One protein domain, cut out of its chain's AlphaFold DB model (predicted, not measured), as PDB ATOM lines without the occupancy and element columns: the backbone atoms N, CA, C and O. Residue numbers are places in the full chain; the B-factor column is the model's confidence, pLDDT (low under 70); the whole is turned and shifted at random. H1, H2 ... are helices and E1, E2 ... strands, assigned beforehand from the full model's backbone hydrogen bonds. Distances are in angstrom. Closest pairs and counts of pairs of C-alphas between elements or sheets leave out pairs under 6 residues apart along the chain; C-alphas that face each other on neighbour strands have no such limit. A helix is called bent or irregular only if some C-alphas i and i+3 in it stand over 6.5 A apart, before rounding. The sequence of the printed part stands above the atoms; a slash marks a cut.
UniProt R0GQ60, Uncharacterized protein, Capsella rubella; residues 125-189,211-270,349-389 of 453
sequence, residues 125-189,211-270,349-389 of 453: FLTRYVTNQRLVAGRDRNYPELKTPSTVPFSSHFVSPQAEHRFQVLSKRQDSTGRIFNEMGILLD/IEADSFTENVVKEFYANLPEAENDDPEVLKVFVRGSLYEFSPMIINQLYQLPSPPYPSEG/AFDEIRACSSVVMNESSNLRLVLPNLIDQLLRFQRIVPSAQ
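AT A GLANCE: This is residues 125 to 189, 211 to 270 and 349 to 389 of the 453 residues of an uncharacterized protein of Capsella rubella (UniProt R0GQ60). Two helices set nearly at right angles, H4 and H7, form the core together with a small meander of three strands, E1, E2 and E3, each the antiparallel neighbour of the one before. H1, the longest helix, packs on H7 at one end and H3 packs on H4 at the opposite end, while H5 and H6 cover other parts of this core and residues 148 to 160 run as a long link from short H2 to H3. The printed part has 166 residues, with seven named helices and three named strands in the order H1 H2 H3 H4 E1 E2 E3 H5 H6 H7; the class is mostly helix. The whole is compact, with a radius of gyration of the C-alphas of 15.8 A, and spans 47 by 42 by 39 A.

IN THESE COORDINATES: H1, residues 125 to 142, is 26.2 A long and begins with C-alpha 125 at (-14.910, -49.521, -9.822). H2 is residues 144 to 147, and H3, residues 161 to 172, is 16.9 A long. H4, residues 218 to 230, is 19.8 A long and irregular, with C-alphas 226 and 229 7.2 A apart. E1 is residues 232 to 235, E2 residues 238 to 243, E3 residues 246 to 250 and H5 residues 252 to 258. H6, residues 349 to 361, is 19.4 A long. H7, residues 372 to 382, is 15.8 A long and ends with C-alpha 382 at (-12.070, -42.701, 0.837).

HOW THE PARTS SIT: H1 touches H7 with residues 128 to 136 alone, closest at the C-alphas of Tyr 129 and Phe 381, 4.5 A apart. H2 only grazes the sheet with residues 145 to 147. H3 touches H4 at a steep tilt of 40 degrees, opposite ways, closest at the C-alphas of Ala 163 and Ala 226, 5.0 A. H4 is over E2, at a height over the sheet of 7.9 A. The hairpin E1 and E2 has N 240 and O 232 at 2.8 A; the hairpin E2 and E3 has N 250 and O 239 at 2.7 A. H5 touches H7, closest at the C-alphas of Leu 258 and Leu 378, 6.6 A. H6 touches H4, about perpendicular at 81 degrees, closest at the C-alphas of Pro 229 and Ser 357, 5.2 A. Every O i to N i+4 pair is within hydrogen-bond range in H1, H3, H5 and H7, against 7 of 9 in H4 and 5 of 9 in H6; H2 is too short for such a pair.

THE WHOLE: The C-alphas farthest apart, of Asn 142 and Ser 176, are 48.1 A apart. Residues 190 to 210 and 271 to 348 are not printed; the C-alpha gaps across these cuts are 9.2 A and 14.5 A. H2 to H3 is a long link. Residue 269 has a pLDDT under 70.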
ATOM      1  N   PHE A 125     -14.696 -50.513 -10.875       86.19
ATOM      2  CA  PHE A 125     -14.910 -49.521  -9.822       86.19
ATOM      3  C   PHE A 125     -13.981 -49.707  -8.607       86.19
ATOM      4  O   PHE A 125     -13.644 -48.720  -7.953       86.19
ATOM      5  N   LEU A 126     -13.484 -50.915  -8.322       88.62
ATOM      6  CA  LEU A 126     -12.532 -51.158  -7.228       88.62
ATOM      7  C   LEU A 126     -11.169 -50.514  -7.509       88.62
ATOM      8  O   LEU A 126     -10.565 -49.917  -6.617       88.62
ATOM      9  N   THR A 127     -10.714 -50.526  -8.764       91.06
ATOM     10  CA  THR A 127      -9.486 -49.823  -9.179       91.06
ATOM     11  C   THR A 127      -9.589 -48.314  -8.928       91.06
ATOM     12  O   THR A 127      -8.617 -47.662  -8.521       91.06
ATOM     13  N   ARG A 128     -10.790 -47.745  -9.090       93.56
ATOM     14  CA  ARG A 128     -11.056 -46.337  -8.763       93.56
ATOM     15  C   ARG A 128     -10.958 -46.064  -7.264       93.56
ATOM     16  O   ARG A 128     -10.459 -45.005  -6.891       93.56
ATOM     17  N   TYR A 129     -11.358 -47.008  -6.410       94.81
ATOM     18  CA  TYR A 129     -11.233 -46.859  -4.956       94.81
ATOM     19  C   TYR A 129      -9.767 -46.810  -4.554       94.81
ATOM     20  O   TYR A 129      -9.361 -45.885  -3.863       94.81
ATOM     21  N   VAL A 130      -8.952 -47.739  -5.059       94.44
ATOM     22  CA  VAL A 130      -7.506 -47.758  -4.789       94.44
ATOM     23  C   VAL A 130      -6.851 -46.442  -5.215       94.44
ATOM     24  O   VAL A 130      -6.024 -45.885  -4.491       94.44
ATOM     25  N   THR A 131      -7.239 -45.912  -6.376       94.75
ATOM     26  CA  THR A 131      -6.725 -44.630  -6.874       94.75
ATOM     27  C   THR A 131      -7.114 -43.475  -5.948       94.75
ATOM     28  O   THR A 131      -6.244 -42.708  -5.532       94.75
ATOM     29  N   ASN A 132      -8.388 -43.376  -5.561       96.44
ATOM     30  CA  ASN A 132      -8.859 -42.316  -4.673       96.44
ATOM     31  C   ASN A 132      -8.262 -42.422  -3.263       96.44
ATOM     32  O   ASN A 132      -7.807 -41.424  -2.714       96.44
ATOM     33  N   GLN A 133      -8.155 -43.628  -2.705       96.81
ATOM     34  CA  GLN A 133      -7.513 -43.870  -1.411       96.81
ATOM     35  C   GLN A 133      -6.060 -43.384  -1.384       96.81
ATOM     36  O   GLN A 133      -5.627 -42.824  -0.380       96.81
ATOM     37  N   ARG A 134      -5.297 -43.548  -2.475       96.88
ATOM     38  CA  ARG A 134      -3.926 -43.009  -2.568       96.88
ATOM     39  C   ARG A 134      -3.916 -41.481  -2.517       96.88
ATOM     40  O   ARG A 134      -3.074 -40.907  -1.825       96.88
ATOM     41  N   LEU A 135      -4.857 -40.829  -3.203       96.38
ATOM     42  CA  LEU A 135      -5.010 -39.371  -3.165       96.38
ATOM     43  C   LEU A 135      -5.397 -38.891  -1.760       96.38
ATOM     44  O   LEU A 135      -4.761 -37.983  -1.223       96.38
ATOM     45  N   VAL A 136      -6.380 -39.543  -1.133       96.38
ATOM     46  CA  VAL A 136      -6.826 -39.238   0.232       96.38
ATOM     47  C   VAL A 136      -5.705 -39.482   1.242       96.38
ATOM     48  O   VAL A 136      -5.490 -38.643   2.108       96.38
ATOM     49  N   ALA A 137      -4.922 -40.555   1.109       96.12
ATOM     50  CA  ALA A 137      -3.772 -40.817   1.974       96.12
ATOM     51  C   ALA A 137      -2.681 -39.741   1.838       96.12
ATOM     52  O   ALA A 137      -2.093 -39.327   2.838       96.12
ATOM     53  N   GLY A 138      -2.432 -39.254   0.616       96.81
ATOM     54  CA  GLY A 138      -1.548 -38.115   0.373       96.81
ATOM     55  C   GLY A 138      -2.053 -36.836   1.046       96.81
ATOM     56  O   GLY A 138      -1.288 -36.161   1.734       96.81
ATOM     57  N   ARG A 139      -3.356 -36.544   0.919       95.94
ATOM     58  CA  ARG A 139      -4.015 -35.422   1.607       95.94
ATOM     59  C   ARG A 139      -3.886 -35.553   3.124       95.94
ATOM     60  O   ARG A 139      -3.426 -34.619   3.763       95.94
ATOM     61  N   ASP A 140      -4.220 -36.710   3.682       95.38
ATOM     62  CA  ASP A 140      -4.205 -36.974   5.124       95.38
ATOM     63  C   ASP A 140      -2.792 -36.942   5.731       95.38
ATOM     64  O   ASP A 140      -2.644 -36.736   6.934       95.38
ATOM     65  N   ARG A 141      -1.742 -37.178   4.931       96.06
ATOM     66  CA  ARG A 141      -0.346 -37.005   5.364       96.06
ATOM     67  C   ARG A 141       0.023 -35.527   5.496       96.06
ATOM     68  O   ARG A 141       0.789 -35.181   6.390       96.06
ATOM     69  N   ASN A 142      -0.499 -34.692   4.601       96.94
ATOM     70  CA  ASN A 142      -0.230 -33.255   4.579       96.94
ATOM     71  C   ASN A 142      -1.148 -32.475   5.536       96.94
ATOM     72  O   ASN A 142      -0.731 -31.448   6.057       96.94
ATOM     73  N   TYR A 143      -2.358 -32.987   5.772       95.56
ATOM     74  CA  TYR A 143      -3.429 -32.366   6.557       95.56
ATOM     75  C   TYR A 143      -4.091 -33.408   7.481       95.56
ATOM     76  O   TYR A 143      -5.232 -33.829   7.247       95.56
ATOM     77  N   PRO A 144      -3.366 -33.923   8.494       93.81
ATOM     78  CA  PRO A 144      -3.873 -34.968   9.385       93.81
ATOM     79  C   PRO A 144      -5.115 -34.540  10.177       93.81
ATOM     80  O   PRO A 144      -5.933 -35.393  10.519       93.81
ATOM     81  N   GLU A 145      -5.291 -33.243  10.418       92.75
ATOM     82  CA  GLU A 145      -6.448 -32.662  11.093       92.75
ATOM     83  C   GLU A 145      -7.770 -32.931  10.362       92.75
ATOM     84  O   GLU A 145      -8.813 -33.019  10.999       92.75
ATOM     85  N   LEU A 146      -7.743 -33.146   9.039       90.81
ATOM     86  CA  LEU A 146      -8.953 -33.407   8.247       90.81
ATOM     87  C   LEU A 146      -9.579 -34.779   8.521       90.81
ATOM     88  O   LEU A 146     -10.757 -34.984   8.226       90.81
ATOM     89  N   LYS A 147      -8.800 -35.736   9.038       92.94
ATOM     90  CA  LYS A 147      -9.288 -37.081   9.384       92.94
ATOM     91  C   LYS A 147      -9.495 -37.279  10.883       92.94
ATOM     92  O   LYS A 147      -9.992 -38.333  11.279       92.94
ATOM     93  N   THR A 148      -9.101 -36.318  11.711       93.25
ATOM     94  CA  THR A 148      -9.247 -36.397  13.166       93.25
ATOM     95  C   THR A 148     -10.427 -35.552  13.626       93.25
ATOM     96  O   THR A 148     -10.533 -34.410  13.188       93.25
ATOM     97  N   PRO A 149     -11.280 -36.065  14.523       93.94
ATOM     98  CA  PRO A 149     -12.349 -35.266  15.105       93.94
ATOM     99  C   PRO A 149     -11.795 -34.077  15.897       93.94
ATOM    100  O   PRO A 149     -10.756 -34.174  16.551       93.94
ATOM    101  N   SER A 150     -12.524 -32.964  15.853       91.12
ATOM    102  CA  SER A 150     -12.261 -31.733  16.610       91.12
ATOM    103  C   SER A 150     -12.293 -31.945  18.127       91.12
ATOM    104  O   SER A 150     -11.651 -31.216  18.884       91.12
ATOM    105  N   THR A 151     -13.020 -32.968  18.578       91.12
ATOM    106  CA  THR A 151     -13.107 -33.391  19.976       91.12
ATOM    107  C   THR A 151     -12.603 -34.822  20.133       91.12
ATOM    108  O   THR A 151     -12.660 -35.628  19.204       91.12
ATOM    109  N   VAL A 152     -12.082 -35.152  21.319       94.94
ATOM    110  CA  VAL A 152     -11.621 -36.518  21.605       94.94
ATOM    111  C   VAL A 152     -12.829 -37.459  21.562       94.94
ATOM    112  O   VAL A 152     -13.769 -37.249  22.332       94.94
ATOM    113  N   PRO A 153     -12.823 -38.487  20.696       96.62
ATOM    114  CA  PRO A 153     -13.960 -39.380  20.563       96.62
ATOM    115  C   PRO A 153     -14.099 -40.259  21.809       96.62
ATOM    116  O   PRO A 153     -13.108 -40.640  22.437       96.62
ATOM    117  N   PHE A 154     -15.338 -40.608  22.148       97.44
ATOM    118  CA  PHE A 154     -15.646 -41.494  23.270       97.44
ATOM    119  C   PHE A 154     -15.016 -42.890  23.124       97.44
ATOM    120  O   PHE A 154     -14.560 -43.473  24.106       97.44
ATOM    121  N   SER A 155     -14.964 -43.425  21.903       96.69
ATOM    122  CA  SER A 155     -14.307 -44.697  21.596       96.69
ATOM    123  C   SER A 155     -13.754 -44.712  20.170       96.69
ATOM    124  O   SER A 155     -13.883 -43.744  19.423       96.69
ATOM    125  N   SER A 156     -13.165 -45.834  19.745       94.81
ATOM    126  CA  SER A 156     -12.764 -46.021  18.345       94.81
ATOM    127  C   SER A 156     -13.947 -45.992  17.373       94.81
ATOM    128  O   SER A 156     -13.729 -45.779  16.186       94.81
ATOM    129  N   HIS A 157     -15.182 -46.215  17.831       96.38
ATOM    130  CA  HIS A 157     -16.363 -46.302  16.962       96.38
ATOM    131  C   HIS A 157     -17.307 -45.107  17.110       96.38
ATOM    132  O   HIS A 157     -18.026 -44.790  16.166       96.38
ATOM    133  N   PHE A 158     -17.312 -44.434  18.264       98.00
ATOM    134  CA  PHE A 158     -18.334 -43.442  18.597       98.00
ATOM    135  C   PHE A 158     -17.729 -42.139  19.103       98.00
ATOM    136  O   PHE A 158     -16.803 -42.145  19.916       98.00
ATOM    137  N   VAL A 159     -18.303 -41.018  18.659       97.44
ATOM    138  CA  VAL A 159     -17.907 -39.679  19.130       97.44
ATOM    139  C   VAL A 159     -18.379 -39.410  20.556       97.44
ATOM    140  O   VAL A 159     -17.701 -38.713  21.301       97.44
ATOM    141  N   SER A 160     -19.495 -40.017  20.967       97.81
ATOM    142  CA  SER A 160     -20.127 -39.785  22.265       97.81
ATOM    143  C   SER A 160     -20.829 -41.041  22.805       97.81
ATOM    144  O   SER A 160     -21.142 -41.961  22.037       97.81
ATOM    145  N   PRO A 161     -21.152 -41.086  24.113       98.06
ATOM    146  CA  PRO A 161     -22.020 -42.120  24.681       98.06
ATOM    147  C   PRO A 161     -23.410 -42.164  24.027       98.06
ATOM    148  O   PRO A 161     -24.031 -43.222  23.942       98.06
ATOM    149  N   GLN A 162     -23.920 -41.023  23.552       97.81
ATOM    150  CA  GLN A 162     -25.204 -40.939  22.859       97.81
ATOM    151  C   GLN A 162     -25.142 -41.628  21.492       97.81
ATOM    152  O   GLN A 162     -26.080 -42.339  21.130       97.81
ATOM    153  N   ALA A 163     -24.038 -41.476  20.758       97.94
ATOM    154  CA  ALA A 163     -23.815 -42.228  19.528       97.94
ATOM    155  C   ALA A 163     -23.743 -43.738  19.791       97.94
ATOM    156  O   ALA A 163     -24.432 -44.505  19.118       97.94
ATOM    157  N   GLU A 164     -23.017 -44.172  20.821       98.06
ATOM    158  CA  GLU A 164     -23.000 -45.588  21.209       98.06
ATOM    159  C   GLU A 164     -24.408 -46.104  21.561       98.06
ATOM    160  O   GLU A 164     -24.814 -47.177  21.109       98.06
ATOM    161  N   HIS A 165     -25.198 -45.327  22.307       97.44
ATOM    162  CA  HIS A 165     -26.580 -45.686  22.624       97.44
ATOM    163  C   HIS A 165     -27.431 -45.867  21.358       97.44
ATOM    164  O   HIS A 165     -28.116 -46.881  21.209       97.44
ATOM    165  N   ARG A 166     -27.345 -44.929  20.404       97.25
ATOM    166  CA  ARG A 166     -28.051 -45.032  19.116       97.25
ATOM    167  C   ARG A 166     -27.638 -46.291  18.363       97.25
ATOM    168  O   ARG A 166     -28.508 -47.000  17.866       97.25
ATOM    169  N   PHE A 167     -26.352 -46.636  18.346       96.44
ATOM    170  CA  PHE A 167     -25.888 -47.892  17.760       96.44
ATOM    171  C   PHE A 167     -26.513 -49.124  18.433       96.44
ATOM    172  O   PHE A 167     -26.954 -50.044  17.743       96.44
ATOM    173  N   GLN A 168     -26.604 -49.150  19.766       95.50
ATOM    174  CA  GLN A 168     -27.239 -50.255  20.493       95.50
ATOM    175  C   GLN A 168     -28.735 -50.373  20.170       95.50
ATOM    176  O   GLN A 168     -29.240 -51.488  20.011       95.50
ATOM    177  N   VAL A 169     -29.438 -49.244  20.047       94.19
ATOM    178  CA  VAL A 169     -30.847 -49.204  19.623       94.19
ATOM    179  C   VAL A 169     -30.981 -49.729  18.196       94.19
ATOM    180  O   VAL A 169     -31.757 -50.655  17.964       94.19
ATOM    181  N   LEU A 170     -30.180 -49.220  17.253       93.62
ATOM    182  CA  LEU A 170     -30.158 -49.689  15.865       93.62
ATOM    183  C   LEU A 170     -29.840 -51.186  15.776       93.62
ATOM    184  O   LEU A 170     -30.458 -51.903  15.001       93.62
ATOM    185  N   SER A 171     -28.932 -51.695  16.604       91.44
ATOM    186  CA  SER A 171     -28.559 -53.113  16.602       91.44
ATOM    187  C   SER A 171     -29.700 -54.040  17.020       91.44
ATOM    188  O   SER A 171     -29.761 -55.176  16.559       91.44
ATOM    189  N   LYS A 172     -30.622 -53.552  17.855       90.25
ATOM    190  CA  LYS A 172     -31.824 -54.281  18.294       90.25
ATOM    191  C   LYS A 172     -33.036 -54.017  17.398       90.25
ATOM    192  O   LYS A 172     -34.047 -54.704  17.515       90.25
ATOM    193  N   ARG A 173     -32.961 -52.996  16.545       84.50
ATOM    194  CA  ARG A 173     -34.070 -52.520  15.727       84.50
ATOM    195  C   ARG A 173     -34.221 -53.377  14.484       84.50
ATOM    196  O   ARG A 173     -33.321 -53.475  13.656       84.50
ATOM    197  N   GLN A 174     -35.414 -53.920  14.321       77.25
ATOM    198  CA  GLN A 174     -35.840 -54.603  13.114       77.25
ATOM    199  C   GLN A 174     -37.278 -54.196  12.818       77.25
ATOM    200  O   GLN A 174     -38.073 -53.972  13.733       77.25
ATOM    201  N   ASP A 175     -37.612 -54.058  11.540       76.06
ATOM    202  CA  ASP A 175     -39.004 -53.916  11.141       76.06
ATOM    203  C   ASP A 175     -39.745 -55.263  11.222       76.06
ATOM    204  O   ASP A 175     -39.182 -56.292  11.597       76.06
ATOM    205  N   SER A 176     -41.017 -55.288  10.819       72.06
ATOM    206  CA  SER A 176     -41.827 -56.516  10.798       72.06
ATOM    207  C   SER A 176     -41.260 -57.638   9.917       72.06
ATOM    208  O   SER A 176     -41.749 -58.760   9.979       72.06
ATOM    209  N   THR A 177     -40.271 -57.346   9.070       75.06
ATOM    210  CA  THR A 177     -39.587 -58.313   8.200       75.06
ATOM    211  C   THR A 177     -38.194 -58.692   8.707       75.06
ATOM    212  O   THR A 177     -37.461 -59.380   8.001       75.06
ATOM    213  N   GLY A 178     -37.808 -58.248   9.907       80.50
ATOM    214  CA  GLY A 178     -36.486 -58.519  10.469       80.50
ATOM    215  C   GLY A 178     -35.384 -57.600   9.930       80.50
ATOM    216  O   GLY A 178     -34.208 -57.886  10.136       80.50
ATOM    217  N   ARG A 179     -35.723 -56.518   9.212       85.12
ATOM    218  CA  ARG A 179     -34.758 -55.693   8.466       85.12
ATOM    219  C   ARG A 179     -34.695 -54.267   8.992       85.12
ATOM    220  O   ARG A 179     -35.714 -53.674   9.337       85.12
ATOM    221  N   ILE A 180     -33.493 -53.697   8.989       91.81
ATOM    222  CA  ILE A 180     -33.253 -52.296   9.366       91.81
ATOM    223  C   ILE A 180     -33.008 -51.386   8.158       91.81
ATOM    224  O   ILE A 180     -33.341 -50.201   8.210       91.81
ATOM    225  N   PHE A 181     -32.486 -51.934   7.059       94.38
ATOM    226  CA  PHE A 181     -32.172 -51.189   5.841       94.38
ATOM    227  C   PHE A 181     -33.150 -51.490   4.701       94.38
ATOM    228  O   PHE A 181     -33.691 -52.594   4.586       94.38
ATOM    229  N   ASN A 182     -33.359 -50.506   3.828       93.50
ATOM    230  CA  ASN A 182     -33.935 -50.726   2.507       93.50
ATOM    231  C   ASN A 182     -32.941 -51.485   1.624       93.50
ATOM    232  O   ASN A 182     -31.747 -51.197   1.630       93.50
ATOM    233  N   GLU A 183     -33.449 -52.439   0.847       89.62
ATOM    234  CA  GLU A 183     -32.629 -53.208  -0.087       89.62
ATOM    235  C   GLU A 183     -32.332 -52.410  -1.349       89.62
ATOM    236  O   GLU A 183     -33.259 -51.936  -2.017       89.62
ATOM    237  N   MET A 184     -31.053 -52.361  -1.708       93.50
ATOM    238  CA  MET A 184     -30.608 -51.946  -3.032       93.50
ATOM    239  C   MET A 184     -30.611 -53.142  -3.989       93.50
ATOM    240  O   MET A 184     -30.431 -54.293  -3.579       93.50
ATOM    241  N   GLY A 185     -30.848 -52.860  -5.266       94.19
ATOM    242  CA  GLY A 185     -30.747 -53.841  -6.341       94.19
ATOM    243  C   GLY A 185     -29.542 -53.579  -7.238       94.19
ATOM    244  O   GLY A 185     -28.999 -52.473  -7.249       94.19
ATOM    245  N   ILE A 186     -29.160 -54.593  -8.009       95.62
ATOM    246  CA  ILE A 186     -28.149 -54.488  -9.064       95.62
ATOM    247  C   ILE A 186     -28.768 -54.801 -10.426       95.62
ATOM    248  O   ILE A 186     -29.543 -55.753 -10.580       95.62
ATOM    249  N   LEU A 187     -28.466 -53.956 -11.406       95.50
ATOM    250  CA  LEU A 187     -28.833 -54.127 -12.803       95.50
ATOM    251  C   LEU A 187     -27.679 -54.832 -13.509       95.50
ATOM    252  O   LEU A 187     -26.542 -54.379 -13.430       95.50
ATOM    253  N   LEU A 188     -27.986 -55.929 -14.187       92.62
ATOM    254  CA  LEU A 188     -27.027 -56.713 -14.956       92.62
ATOM    255  C   LEU A 188     -27.473 -56.782 -16.414       92.62
ATOM    256  O   LEU A 188     -28.654 -56.585 -16.716       92.62
ATOM    257  N   ASP A 189     -26.520 -57.062 -17.293       90.12
ATOM    258  CA  ASP A 189     -26.703 -57.179 -18.741       90.12
ATOM    259  C   ASP A 189     -27.617 -58.343 -19.153       90.12
ATOM    260  O   ASP A 189     -28.281 -58.268 -20.184       90.12
ATOM    261  N   ILE A 211     -25.426 -50.419 -11.495       95.38
ATOM    262  CA  ILE A 211     -24.544 -51.541 -11.857       95.38
ATOM    263  C   ILE A 211     -23.367 -51.703 -10.882       95.38
ATOM    264  O   ILE A 211     -22.868 -52.807 -10.709       95.38
ATOM    265  N   GLU A 212     -22.942 -50.630 -10.204       94.12
ATOM    266  CA  GLU A 212     -21.803 -50.626  -9.271       94.12
ATOM    267  C   GLU A 212     -22.278 -50.745  -7.811       94.12
ATOM    268  O   GLU A 212     -21.965 -49.901  -6.971       94.12
ATOM    269  N   ALA A 213     -23.075 -51.770  -7.492       91.31
ATOM    270  CA  ALA A 213     -23.530 -52.042  -6.127       91.31
ATOM    271  C   ALA A 213     -22.847 -53.299  -5.566       91.31
ATOM    272  O   ALA A 213     -22.845 -54.343  -6.210       91.31
ATOM    273  N   ASP A 214     -22.317 -53.213  -4.347       90.50
ATOM    274  CA  ASP A 214     -21.603 -54.306  -3.668       90.50
ATOM    275  C   ASP A 214     -22.197 -54.573  -2.277       90.50
ATOM    276  O   ASP A 214     -22.968 -53.752  -1.783       90.50
ATOM    277  N   SER A 215     -21.877 -55.697  -1.630       94.38
ATOM    278  CA  SER A 215     -22.271 -55.935  -0.235       94.38
ATOM    279  C   SER A 215     -21.738 -54.839   0.699       94.38
ATOM    280  O   SER A 215     -20.813 -54.101   0.361       94.38
ATOM    281  N   PHE A 216     -22.335 -54.707   1.883       96.31
ATOM    282  CA  PHE A 216     -21.921 -53.729   2.893       96.31
ATOM    283  C   PHE A 216     -21.706 -54.381   4.252       96.31
ATOM    284  O   PHE A 216     -22.324 -55.400   4.558       96.31
ATOM    285  N   THR A 217     -20.883 -53.772   5.105       97.12
ATOM    286  CA  THR A 217     -20.704 -54.244   6.481       97.12
ATOM    287  C   THR A 217     -21.753 -53.604   7.383       97.12
ATOM    288  O   THR A 217     -21.755 -52.393   7.607       97.12
ATOM    289  N   GLU A 218     -22.664 -54.407   7.929       95.81
ATOM    290  CA  GLU A 218     -23.839 -53.898   8.648       95.81
ATOM    291  C   GLU A 218     -23.475 -53.018   9.855       95.81
ATOM    292  O   GLU A 218     -24.075 -51.957  10.046       95.81
ATOM    293  N   ASN A 219     -22.469 -53.413  10.640       96.62
ATOM    294  CA  ASN A 219     -22.031 -52.628  11.796       96.62
ATOM    295  C   ASN A 219     -21.387 -51.302  11.388       96.62
ATOM    296  O   ASN A 219     -21.705 -50.290  11.999       96.62
ATOM    297  N   VAL A 220     -20.580 -51.273  10.320       98.25
ATOM    298  CA  VAL A 220     -19.986 -50.033   9.785       98.25
ATOM    299  C   VAL A 220     -21.080 -49.027   9.424       98.25
ATOM    300  O   VAL A 220     -21.024 -47.862   9.810       98.25
ATOM    301  N   VAL A 221     -22.116 -49.479   8.711       98.12
ATOM    302  CA  VAL A 221     -23.225 -48.606   8.301       98.12
ATOM    303  C   VAL A 221     -24.049 -48.152   9.512       98.12
ATOM    304  O   VAL A 221     -24.464 -46.994   9.582       98.12
ATOM    305  N   LYS A 222     -24.267 -49.026  10.503       97.62
ATOM    306  CA  LYS A 222     -24.920 -48.647  11.767       97.62
ATOM    307  C   LYS A 222     -24.092 -47.634  12.560       97.62
ATOM    308  O   LYS A 222     -24.679 -46.704  13.100       97.62
ATOM    309  N   GLU A 223     -22.769 -47.789  12.623       98.19
ATOM    310  CA  GLU A 223     -21.840 -46.839  13.251       98.19
ATOM    311  C   GLU A 223     -21.938 -45.467  12.573       98.19
ATOM    312  O   GLU A 223     -22.137 -44.459  13.251       98.19
ATOM    313  N   PHE A 224     -21.906 -45.432  11.236       98.69
ATOM    314  CA  PHE A 224     -22.104 -44.207  10.460       98.69
ATOM    315  C   PHE A 224     -23.413 -43.506  10.847       98.69
ATOM    316  O   PHE A 224     -23.407 -42.336  11.226       98.69
ATOM    317  N   TYR A 225     -24.537 -44.226  10.824       98.50
ATOM    318  CA  TYR A 225     -25.835 -43.660  11.194       98.50
ATOM    319  C   TYR A 225     -25.921 -43.234  12.655       98.50
ATOM    320  O   TYR A 225     -26.568 -42.236  12.966       98.50
ATOM    321  N   ALA A 226     -25.280 -43.977  13.552       98.19
ATOM    322  CA  ALA A 226     -25.239 -43.656  14.965       98.19
ATOM    323  C   ALA A 226     -24.469 -42.356  15.232       98.19
ATOM    324  O   ALA A 226     -24.898 -41.581  16.086       98.19
ATOM    325  N   ASN A 227     -23.392 -42.078  14.491       98.44
ATOM    326  CA  ASN A 227     -22.623 -40.835  14.601       98.44
ATOM    327  C   ASN A 227     -23.206 -39.674  13.773       98.44
ATOM    328  O   ASN A 227     -22.950 -38.521  14.102       98.44
ATOM    329  N   LEU A 228     -24.022 -39.944  12.745       98.00
ATOM    330  CA  LEU A 228     -24.557 -38.935  11.818       98.00
ATOM    331  C   LEU A 228     -25.235 -37.711  12.485       98.00
ATOM    332  O   LEU A 228     -25.014 -36.602  12.000       98.00
ATOM    333  N   PRO A 229     -26.030 -37.837  13.573       97.00
ATOM    334  CA  PRO A 229     -26.630 -36.674  14.239       97.00
ATOM    335  C   PRO A 229     -25.630 -35.711  14.885       97.00
ATOM    336  O   PRO A 229     -25.975 -34.561  15.134       97.00
ATOM    337  N   GLU A 230     -24.415 -36.183  15.163       96.56
ATOM    338  CA  GLU A 230     -23.318 -35.432  15.786       96.56
ATOM    339  C   GLU A 230     -22.150 -35.237  14.801       96.56
ATOM    340  O   GLU A 230     -21.022 -34.981  15.213       96.56
ATOM    341  N   ALA A 231     -22.406 -35.381  13.496       96.69
ATOM    342  CA  ALA A 231     -21.412 -35.131  12.461       96.69
ATOM    343  C   ALA A 231     -20.964 -33.662  12.469       96.69
ATOM    344  O   ALA A 231     -21.788 -32.757  12.629       96.69
ATOM    345  N   GLU A 232     -19.672 -33.423  12.240       95.25
ATOM    346  CA  GLU A 232     -19.159 -32.057  12.117       95.25
ATOM    347  C   GLU A 232     -19.688 -31.441  10.820       95.25
ATOM    348  O   GLU A 232     -19.701 -32.094   9.774       95.25
ATOM    349  N   ASN A 233     -20.161 -30.202  10.897       93.06
ATOM    350  CA  ASN A 233     -20.938 -29.562   9.838       93.06
ATOM    351  C   ASN A 233     -20.478 -28.122   9.578       93.06
ATOM    352  O   ASN A 233     -21.302 -27.216   9.457       93.06
ATOM    353  N   ASP A 234     -19.160 -27.928   9.482       87.50
ATOM    354  CA  ASP A 234     -18.541 -26.627   9.181       87.50
ATOM    355  C   ASP A 234     -19.126 -25.984   7.906       87.50
ATOM    356  O   ASP A 234     -19.194 -24.761   7.792       87.50
ATOM    357  N   ASP A 235     -19.578 -26.821   6.966       87.56
ATOM    358  CA  ASP A 235     -20.271 -26.458   5.735       87.56
ATOM    359  C   ASP A 235     -21.633 -27.188   5.684       87.56
ATOM    360  O   ASP A 235     -21.693 -28.402   5.910       87.56
ATOM    361  N   PRO A 236     -22.756 -26.503   5.388       85.06
ATOM    362  CA  PRO A 236     -24.071 -27.138   5.295       85.06
ATOM    363  C   PRO A 236     -24.165 -28.272   4.258       85.06
ATOM    364  O   PRO A 236     -25.059 -29.117   4.393       85.06
ATOM    365  N   GLU A 237     -23.292 -28.303   3.250       88.94
ATOM    366  CA  GLU A 237     -23.241 -29.319   2.190       88.94
ATOM    367  C   GLU A 237     -22.179 -30.403   2.424       88.94
ATOM    368  O   GLU A 237     -22.098 -31.366   1.655       88.94
ATOM    369  N   VAL A 238     -21.395 -30.296   3.502       94.94
ATOM    370  CA  VAL A 238     -20.359 -31.270   3.856       94.94
ATOM    371  C   VAL A 238     -20.496 -31.669   5.318       94.94
ATOM    372  O   VAL A 238     -20.241 -30.890   6.231       94.94
ATOM    373  N   LEU A 239     -20.849 -32.931   5.547       96.81
ATOM    374  CA  LEU A 239     -20.813 -33.532   6.875       96.81
ATOM    375  C   LEU A 239     -19.530 -34.347   7.023       96.81
ATOM    376  O   LEU A 239     -19.164 -35.092   6.118       96.81
ATOM    377  N   LYS A 240     -18.864 -34.262   8.173       97.38
ATOM    378  CA  LYS A 240     -17.768 -35.169   8.526       97.38
ATOM    379  C   LYS A 240     -18.269 -36.154   9.571       97.38
ATOM    380  O   LYS A 240     -18.572 -35.779  10.703       97.38
ATOM    381  N   VAL A 241     -18.379 -37.421   9.186       98.12
ATOM    382  CA  VAL A 241     -18.920 -38.481  10.045       98.12
ATOM    383  C   VAL A 241     -17.775 -39.338  10.564       98.12
ATOM    384  O   VAL A 241     -16.970 -39.854   9.788       98.12
ATOM    385  N   PHE A 242     -17.694 -39.495  11.882       98.38
ATOM    386  CA  PHE A 242     -16.697 -40.353  12.510       98.38
ATOM    387  C   PHE A 242     -17.083 -41.825  12.367       98.38
ATOM    388  O   PHE A 242     -18.196 -42.218  12.714       98.38
ATOM    389  N   VAL A 243     -16.158 -42.641  11.871       98.19
ATOM    390  CA  VAL A 243     -16.299 -44.095  11.766       98.19
ATOM    391  C   VAL A 243     -14.918 -44.709  11.999       98.19
ATOM    392  O   VAL A 243     -13.941 -44.293  11.382       98.19
ATOM    393  N   ARG A 244     -14.811 -45.688  12.900       96.31
ATOM    394  CA  ARG A 244     -13.586 -46.490  13.120       96.31
ATOM    395  C   ARG A 244     -12.287 -45.683  13.220       96.31
ATOM    396  O   ARG A 244     -11.295 -45.980  12.557       96.31
ATOM    397  N   GLY A 245     -12.295 -44.656  14.065       95.75
ATOM    398  CA  GLY A 245     -11.108 -43.862  14.371       95.75
ATOM    399  C   GLY A 245     -10.773 -42.789  13.337       95.75
ATOM    400  O   GLY A 245      -9.682 -42.228  13.396       95.75
ATOM    401  N   SER A 246     -11.650 -42.502  12.373       97.00
ATOM    402  CA  SER A 246     -11.412 -41.468  11.358       97.00
ATOM    403  C   SER A 246     -12.684 -40.712  10.988       97.00
ATOM    404  O   SER A 246     -13.778 -41.272  10.998       97.00
ATOM    405  N   LEU A 247     -12.532 -39.439  10.626       97.44
ATOM    406  CA  LEU A 247     -13.574 -38.653   9.973       97.44
ATOM    407  C   LEU A 247     -13.618 -38.948   8.472       97.44
ATOM    408  O   LEU A 247     -12.603 -38.886   7.771       97.44
ATOM    409  N   TYR A 248     -14.818 -39.217   7.976       98.06
ATOM    410  CA  TYR A 248     -15.114 -39.388   6.560       98.06
ATOM    411  C   TYR A 248     -15.937 -38.217   6.061       98.06
ATOM    412  O   TYR A 248     -16.892 -37.802   6.714       98.06
ATOM    413  N   GLU A 249     -15.574 -37.708   4.890       97.56
ATOM    414  CA  GLU A 249     -16.356 -36.681   4.222       97.56
ATOM    415  C   GLU A 249     -17.635 -37.309   3.660       97.56
ATOM    416  O   GLU A 249     -17.600 -38.338   2.984       97.56
ATOM    417  N   PHE A 250     -18.771 -36.691   3.936       98.25
ATOM    418  CA  PHE A 250     -20.070 -37.044   3.399       98.25
ATOM    419  C   PHE A 250     -20.670 -35.793   2.762       98.25
ATOM    420  O   PHE A 250     -21.142 -34.893   3.453       98.25
ATOM    421  N   SER A 251     -20.604 -35.724   1.434       97.31
ATOM    422  CA  SER A 251     -21.020 -34.570   0.635       97.31
ATOM    423  C   SER A 251     -21.610 -35.021  -0.710       97.31
ATOM    424  O   SER A 251     -21.273 -36.105  -1.204       97.31
ATOM    425  N   PRO A 252     -22.456 -34.206  -1.365       97.19
ATOM    426  CA  PRO A 252     -22.905 -34.476  -2.731       97.19
ATOM    427  C   PRO A 252     -21.745 -34.689  -3.713       97.19
ATOM    428  O   PRO A 252     -21.833 -35.514  -4.625       97.19
ATOM    429  N   MET A 253     -20.643 -33.957  -3.528       96.62
ATOM    430  CA  MET A 253     -19.468 -34.029  -4.393       96.62
ATOM    431  C   MET A 253     -18.783 -35.397  -4.309       96.62
ATOM    432  O   MET A 253     -18.589 -36.028  -5.348       96.62
ATOM    433  N   ILE A 254     -18.473 -35.890  -3.103       97.50
ATOM    434  CA  ILE A 254     -17.789 -37.182  -2.945       97.50
ATOM    435  C   ILE A 254     -18.669 -38.354  -3.413       97.50
ATOM    436  O   ILE A 254     -18.156 -39.315  -3.981       97.50
ATOM    437  N   ILE A 255     -19.998 -38.257  -3.268       98.25
ATOM    438  CA  ILE A 255     -20.938 -39.268  -3.786       98.25
ATOM    439  C   ILE A 255     -20.958 -39.265  -5.320       98.25
ATOM    440  O   ILE A 255     -20.972 -40.325  -5.942       98.25
ATOM    441  N   ASN A 256     -20.941 -38.093  -5.961       97.81
ATOM    442  CA  ASN A 256     -20.849 -38.032  -7.421       97.81
ATOM    443  C   ASN A 256     -19.496 -38.573  -7.911       97.81
ATOM    444  O   ASN A 256     -19.466 -39.357  -8.854       97.81
ATOM    445  N   GLN A 257     -18.387 -38.247  -7.238       97.12
ATOM    446  CA  GLN A 257     -17.060 -38.802  -7.548       97.12
ATOM    447  C   GLN A 257     -17.016 -40.334  -7.396       97.12
ATOM    448  O   GLN A 257     -16.467 -41.025  -8.261       97.12
ATOM    449  N   LEU A 258     -17.662 -40.873  -6.354       96.81
ATOM    450  CA  LEU A 258     -17.820 -42.312  -6.106       96.81
ATOM    451  C   LEU A 258     -18.493 -43.063  -7.260       96.81
ATOM    452  O   LEU A 258     -18.291 -44.263  -7.377       96.81
ATOM    453  N   TYR A 259     -19.258 -42.397  -8.121       96.50
ATOM    454  CA  TYR A 259     -19.916 -43.015  -9.278       96.50
ATOM    455  C   TYR A 259     -19.505 -42.363 -10.611       96.50
ATOM    456  O   TYR A 259     -20.089 -42.667 -11.646       96.50
ATOM    457  N   GLN A 260     -18.498 -41.476 -10.603       95.56
ATOM    458  CA  GLN A 260     -18.050 -40.682 -11.763       95.56
ATOM    459  C   GLN A 260     -19.181 -39.876 -12.427       95.56
ATOM    460  O   GLN A 260     -19.240 -39.736 -13.648       95.56
ATOM    461  N   LEU A 261     -20.099 -39.358 -11.616       96.56
ATOM    462  CA  LEU A 261     -21.273 -38.623 -12.070       96.56
ATOM    463  C   LEU A 261     -20.954 -37.139 -12.262       96.56
ATOM    464  O   LEU A 261     -20.133 -36.581 -11.524       96.56
ATOM    465  N   PRO A 262     -21.649 -36.456 -13.188       94.62
ATOM    466  CA  PRO A 262     -21.632 -35.004 -13.219       94.62
ATOM    467  C   PRO A 262     -22.220 -34.442 -11.918       94.62
ATOM    468  O   PRO A 262     -23.107 -35.038 -11.306       94.62
ATOM    469  N   SER A 263     -21.769 -33.249 -11.528       92.00
ATOM    470  CA  SER A 263     -22.350 -32.501 -10.411       92.00
ATOM    471  C   SER A 263     -23.036 -31.237 -10.933       92.00
ATOM    472  O   SER A 263     -22.485 -30.142 -10.825       92.00
ATOM    473  N   PRO A 264     -24.205 -31.364 -11.599       91.19
ATOM    474  CA  PRO A 264     -24.927 -30.191 -12.061       91.19
ATOM    475  C   PRO A 264     -25.372 -29.352 -10.853       91.19
ATOM    476  O   PRO A 264     -25.660 -29.932  -9.796       91.19
ATOM    477  N   PRO A 265     -25.467 -28.017 -10.998       88.69
ATOM    478  CA  PRO A 265     -25.967 -27.152  -9.940       88.69
ATOM    479  C   PRO A 265     -27.344 -27.604  -9.452       88.69
ATOM    480  O   PRO A 265     -28.203 -28.001 -10.244       88.69
ATOM    481  N   TYR A 266     -27.552 -27.520  -8.146       88.25
ATOM    482  CA  TYR A 266     -28.820 -27.802  -7.484       88.25
ATOM    483  C   TYR A 266     -29.229 -26.591  -6.646       88.25
ATOM    484  O   TYR A 266     -28.375 -25.787  -6.264       88.25
ATOM    485  N   PRO A 267     -30.533 -26.412  -6.382       81.75
ATOM    486  CA  PRO A 267     -30.985 -25.304  -5.559       81.75
ATOM    487  C   PRO A 267     -30.438 -25.448  -4.132       81.75
ATOM    488  O   PRO A 267     -30.473 -26.534  -3.553       81.75
ATOM    489  N   SER A 268     -29.949 -24.339  -3.570       73.19
ATOM    490  CA  SER A 268     -29.452 -24.275  -2.187       73.19
ATOM    491  C   SER A 268     -30.565 -24.541  -1.165       73.19
ATOM    492  O   SER A 268     -30.307 -25.039  -0.073       73.19
ATOM    493  N   GLU A 269     -31.816 -24.249  -1.538       68.69
ATOM    494  CA  GLU A 269     -33.016 -24.506  -0.744       68.69
ATOM    495  C   GLU A 269     -34.094 -25.206  -1.584       68.69
ATOM    496  O   GLU A 269     -34.342 -24.846  -2.734       68.69
ATOM    497  N   GLY A 270     -34.783 -26.182  -0.989       70.69
ATOM    498  CA  GLY A 270     -35.869 -26.926  -1.636       70.69
ATOM    499  C   GLY A 270     -35.448 -28.271  -2.236       70.69
ATOM    500  O   GLY A 270     -34.316 -28.723  -2.082       70.69
ATOM    501  N   ALA A 349     -28.963 -38.424  -2.900       97.00
ATOM    502  CA  ALA A 349     -28.522 -39.425  -1.930       97.00
ATOM    503  C   ALA A 349     -28.102 -38.792  -0.594       97.00
ATOM    504  O   ALA A 349     -28.436 -39.319   0.471       97.00
ATOM    505  N   PHE A 350     -27.406 -37.650  -0.646       96.81
ATOM    506  CA  PHE A 350     -27.025 -36.881   0.535       96.81
ATOM    507  C   PHE A 350     -28.249 -36.485   1.368       96.81
ATOM    508  O   PHE A 350     -28.267 -36.731   2.574       96.81
ATOM    509  N   ASP A 351     -29.291 -35.946   0.732       94.88
ATOM    510  CA  ASP A 351     -30.513 -35.514   1.414       94.88
ATOM    511  C   ASP A 351     -31.280 -36.683   2.046       94.88
ATOM    512  O   ASP A 351     -31.678 -36.598   3.209       94.88
ATOM    513  N   GLU A 352     -31.440 -37.796   1.322       95.25
ATOM    514  CA  GLU A 352     -32.123 -39.003   1.817       95.25
ATOM    515  C   GLU A 352     -31.415 -39.603   3.048       95.25
ATOM    516  O   GLU A 352     -32.050 -39.944   4.053       95.25
ATOM    517  N   ILE A 353     -30.082 -39.691   3.020       97.38
ATOM    518  CA  ILE A 353     -29.295 -40.198   4.153       97.38
ATOM    519  C   ILE A 353     -29.296 -39.187   5.305       97.38
ATOM    520  O   ILE A 353     -29.498 -39.583   6.454       97.38
ATOM    521  N   ARG A 354     -29.131 -37.886   5.033       95.56
ATOM    522  CA  ARG A 354     -29.161 -36.836   6.064       95.56
ATOM    523  C   ARG A 354     -30.506 -36.793   6.786       95.56
ATOM    524  O   ARG A 354     -30.534 -36.667   8.012       95.56
ATOM    525  N   ALA A 355     -31.616 -36.966   6.068       94.31
ATOM    526  CA  ALA A 355     -32.957 -37.017   6.651       94.31
ATOM    527  C   ALA A 355     -33.114 -38.152   7.683       94.31
ATOM    528  O   ALA A 355     -33.854 -38.007   8.664       94.31
ATOM    529  N   CYS A 356     -32.360 -39.250   7.531       95.81
ATOM    530  CA  CYS A 356     -32.345 -40.350   8.492       95.81
ATOM    531  C   CYS A 356     -31.750 -39.968   9.858       95.81
ATOM    532  O   CYS A 356     -31.993 -40.690  10.820       95.81
ATOM    533  N   SER A 357     -31.055 -38.833  10.004       94.44
ATOM    534  CA  SER A 357     -30.614 -38.344  11.322       94.44
ATOM    535  C   SER A 357     -31.792 -38.239  12.306       94.44
ATOM    536  O   SER A 357     -31.743 -38.770  13.416       94.44
ATOM    537  N   SER A 358     -32.927 -37.693  11.854       92.62
ATOM    538  CA  SER A 358     -34.163 -37.624  12.653       92.62
ATOM    539  C   SER A 358     -34.752 -39.001  12.989       92.62
ATOM    540  O   SER A 358     -35.320 -39.196  14.064       92.62
ATOM    541  N   VAL A 359     -34.589 -39.976  12.088       91.19
ATOM    542  CA  VAL A 359     -35.040 -41.362  12.267       91.19
ATOM    543  C   VAL A 359     -34.221 -42.055  13.346       91.19
ATOM    544  O   VAL A 359     -34.798 -42.739  14.185       91.19
ATOM    545  N   VAL A 360     -32.901 -41.871  13.337       92.69
ATOM    546  CA  VAL A 360     -31.984 -42.496  14.301       92.69
ATOM    547  C   VAL A 360     -32.113 -41.859  15.687       92.69
ATOM    548  O   VAL A 360     -31.991 -42.553  16.692       92.69
ATOM    549  N   MET A 361     -32.413 -40.559  15.760       91.94
ATOM    550  CA  MET A 361     -32.674 -39.864  17.027       91.94
ATOM    551  C   MET A 361     -34.011 -40.260  17.671       91.94
ATOM    552  O   MET A 361     -34.184 -40.098  18.876       91.94
ATOM    553  N   ASN A 362     -34.963 -40.783  16.893       91.25
ATOM    554  CA  ASN A 362     -36.239 -41.272  17.404       91.25
ATOM    555  C   ASN A 362     -36.205 -42.794  17.601       91.25
ATOM    556  O   ASN A 362     -36.495 -43.562  16.684       91.25
ATOM    557  N   GLU A 363     -35.949 -43.228  18.832       87.31
ATOM    558  CA  GLU A 363     -35.860 -44.648  19.208       87.31
ATOM    559  C   GLU A 363     -37.147 -45.446  18.945       87.31
ATOM    560  O   GLU A 363     -37.099 -46.660  18.756       87.31
ATOM    561  N   SER A 364     -38.304 -44.775  18.897       86.06
ATOM    562  CA  SER A 364     -39.598 -45.400  18.589       86.06
ATOM    563  C   SER A 364     -39.875 -45.511  17.088       86.06
ATOM    564  O   SER A 364     -40.882 -46.092  16.683       86.06
ATOM    565  N   SER A 365     -39.021 -44.931  16.243       86.62
ATOM    566  CA  SER A 365     -39.196 -45.002  14.799       86.62
ATOM    567  C   SER A 365     -39.064 -46.444  14.321       86.62
ATOM    568  O   SER A 365     -38.143 -47.163  14.701       86.62
ATOM    569  N   ASN A 366     -39.886 -46.842  13.356       83.50
ATOM    570  CA  ASN A 366     -39.792 -48.117  12.635       83.50
ATOM    571  C   ASN A 366     -39.425 -47.946  11.145       83.50
ATOM    572  O   ASN A 366     -39.452 -48.910  10.386       83.50
ATOM    573  N   LEU A 367     -39.091 -46.724  10.712       89.81
ATOM    574  CA  LEU A 367     -38.655 -46.442   9.344       89.81
ATOM    575  C   LEU A 367     -37.290 -47.062   9.031       89.81
ATOM    576  O   LEU A 367     -36.315 -46.822   9.745       89.81
ATOM    577  N   ARG A 368     -37.203 -47.807   7.930       92.94
ATOM    578  CA  ARG A 368     -35.932 -48.361   7.459       92.94
ATOM    579  C   ARG A 368     -34.955 -47.254   7.065       92.94
ATOM    580  O   ARG A 368     -35.353 -46.245   6.488       92.94
ATOM    581  N   LEU A 369     -33.685 -47.487   7.365       95.69
ATOM    582  CA  LEU A 369     -32.563 -46.673   6.908       95.69
ATOM    583  C   LEU A 369     -32.282 -46.961   5.424       95.69
ATOM    584  O   LEU A 369     -32.673 -48.009   4.905       95.69
ATOM    585  N   VAL A 370     -31.649 -46.030   4.717       96.75
ATOM    586  CA  VAL A 370     -31.583 -46.033   3.246       96.75
ATOM    587  C   VAL A 370     -30.146 -46.135   2.739       96.75
ATOM    588  O   VAL A 370     -29.215 -45.765   3.434       96.75
ATOM    589  N   LEU A 371     -29.952 -46.631   1.517       97.38
ATOM    590  CA  LEU A 371     -28.656 -46.604   0.821       97.38
ATOM    591  C   LEU A 371     -27.448 -47.175   1.613       97.38
ATOM    592  O   LEU A 371     -26.373 -46.571   1.598       97.38
ATOM    593  N   PRO A 372     -27.571 -48.337   2.291       97.25
ATOM    594  CA  PRO A 372     -26.473 -48.882   3.093       97.25
ATOM    595  C   PRO A 372     -25.239 -49.243   2.251       97.25
ATOM    596  O   PRO A 372     -24.114 -49.016   2.691       97.25
ATOM    597  N   ASN A 373     -25.441 -49.749   1.026       97.00
ATOM    598  CA  ASN A 373     -24.354 -50.099   0.111       97.00
ATOM    599  C   ASN A 373     -23.551 -48.857  -0.276       97.00
ATOM    600  O   ASN A 373     -22.331 -48.885  -0.178       97.00
ATOM    601  N   LEU A 374     -24.233 -47.753  -0.606       97.81
ATOM    602  CA  LEU A 374     -23.586 -46.480  -0.928       97.81
ATOM    603  C   LEU A 374     -22.754 -45.963   0.245       97.81
ATOM    604  O   LEU A 374     -21.625 -45.543   0.026       97.81
ATOM    605  N   ILE A 375     -23.280 -45.999   1.475       98.44
ATOM    606  CA  ILE A 375     -22.542 -45.539   2.665       98.44
ATOM    607  C   ILE A 375     -21.242 -46.330   2.814       98.44
ATOM    608  O   ILE A 375     -20.167 -45.750   2.915       98.44
ATOM    609  N   ASP A 376     -21.325 -47.653   2.792       97.88
ATOM    610  CA  ASP A 376     -20.159 -48.511   2.985       97.88
ATOM    611  C   ASP A 376     -19.146 -48.388   1.829       97.88
ATOM    612  O   ASP A 376     -17.939 -48.275   2.056       97.88
ATOM    613  N   GLN A 377     -19.638 -48.303   0.590       97.31
ATOM    614  CA  GLN A 377     -18.848 -48.000  -0.603       97.31
ATOM    615  C   GLN A 377     -18.149 -46.640  -0.509       97.31
ATOM    616  O   GLN A 377     -16.970 -46.538  -0.829       97.31
ATOM    617  N   LEU A 378     -18.836 -45.606  -0.022       98.31
ATOM    618  CA  LEU A 378     -18.282 -44.267   0.156       98.31
ATOM    619  C   LEU A 378     -17.141 -44.251   1.179       98.31
ATOM    620  O   LEU A 378     -16.124 -43.586   0.963       98.31
ATOM    621  N   LEU A 379     -17.298 -44.979   2.287       98.38
ATOM    622  CA  LEU A 379     -16.250 -45.115   3.296       98.38
ATOM    623  C   LEU A 379     -15.028 -45.818   2.693       98.38
ATOM    624  O   LEU A 379     -13.920 -45.281   2.752       98.38
ATOM    625  N   ARG A 380     -15.248 -46.957   2.020       97.31
ATOM    626  CA  ARG A 380     -14.202 -47.717   1.315       97.31
ATOM    627  C   ARG A 380     -13.551 -46.925   0.182       97.31
ATOM    628  O   ARG A 380     -12.365 -47.093  -0.071       97.31
ATOM    629  N   PHE A 381     -14.278 -46.042  -0.489       97.75
ATOM    630  CA  PHE A 381     -13.737 -45.191  -1.546       97.75
ATOM    631  C   PHE A 381     -12.746 -44.162  -1.008       97.75
ATOM    632  O   PHE A 381     -11.768 -43.836  -1.679       97.75
ATOM    633  N   GLN A 382     -12.968 -43.662   0.207       97.88
ATOM    634  CA  GLN A 382     -12.070 -42.701   0.837       97.88
ATOM    635  C   GLN A 382     -10.875 -43.380   1.504       97.88
ATOM    636  O   GLN A 382      -9.747 -42.914   1.345       97.88
ATOM    637  N   ARG A 383     -11.104 -44.448   2.282       96.31
ATOM    638  CA  ARG A 383     -10.069 -45.094   3.107       96.31
ATOM    639  C   ARG A 383     -10.329 -46.585   3.276       96.31
ATOM    640  O   ARG A 383     -11.433 -47.077   3.072       96.31
ATOM    641  N   ILE A 384      -9.301 -47.298   3.722       95.31
ATOM    642  CA  ILE A 384      -9.466 -48.660   4.226       95.31
ATOM    643  C   ILE A 384     -10.234 -48.577   5.548       95.31
ATOM    644  O   ILE A 384      -9.767 -47.945   6.496       95.31
ATOM    645  N   VAL A 385     -11.398 -49.222   5.605       96.12
ATOM    646  CA  VAL A 385     -12.219 -49.316   6.815       96.12
ATOM    647  C   VAL A 385     -11.708 -50.501   7.648       96.12
ATOM    648  O   VAL A 385     -11.800 -51.635   7.177       96.12
ATOM    649  N   PRO A 386     -11.149 -50.288   8.855       95.38
ATOM    650  CA  PRO A 386     -10.616 -51.381   9.671       95.38
ATOM    651  C   PRO A 386     -11.718 -52.364  10.047       95.38
ATOM    652  O   PRO A 386     -12.775 -51.914  10.465       95.38
ATOM    653  N   SER A 387     -11.505 -53.675   9.950       94.31
ATOM    654  CA  SER A 387     -12.482 -54.668  10.423       94.31
ATOM    655  C   SER A 387     -12.504 -54.760  11.953       94.31
ATOM    656  O   SER A 387     -11.467 -54.635  12.605       94.31
ATOM    657  N   ALA A 388     -13.678 -55.022  12.525       92.94
ATOM    658  CA  ALA A 388     -13.894 -55.217  13.954       92.94
ATOM    659  C   ALA A 388     -14.555 -56.575  14.240       92.94
ATOM    660  O   ALA A 388     -15.157 -57.211  13.371       92.94
ATOM    661  N   GLN A 389     -14.444 -57.043  15.485       90.88
ATOM    662  CA  GLN A 389     -15.099 -58.281  15.902       90.88
ATOM    663  C   GLN A 389     -16.625 -58.142  15.804       90.88
ATOM    664  O   GLN A 389     -17.202 -57.183  16.310       90.88
TER     665      GLN A 389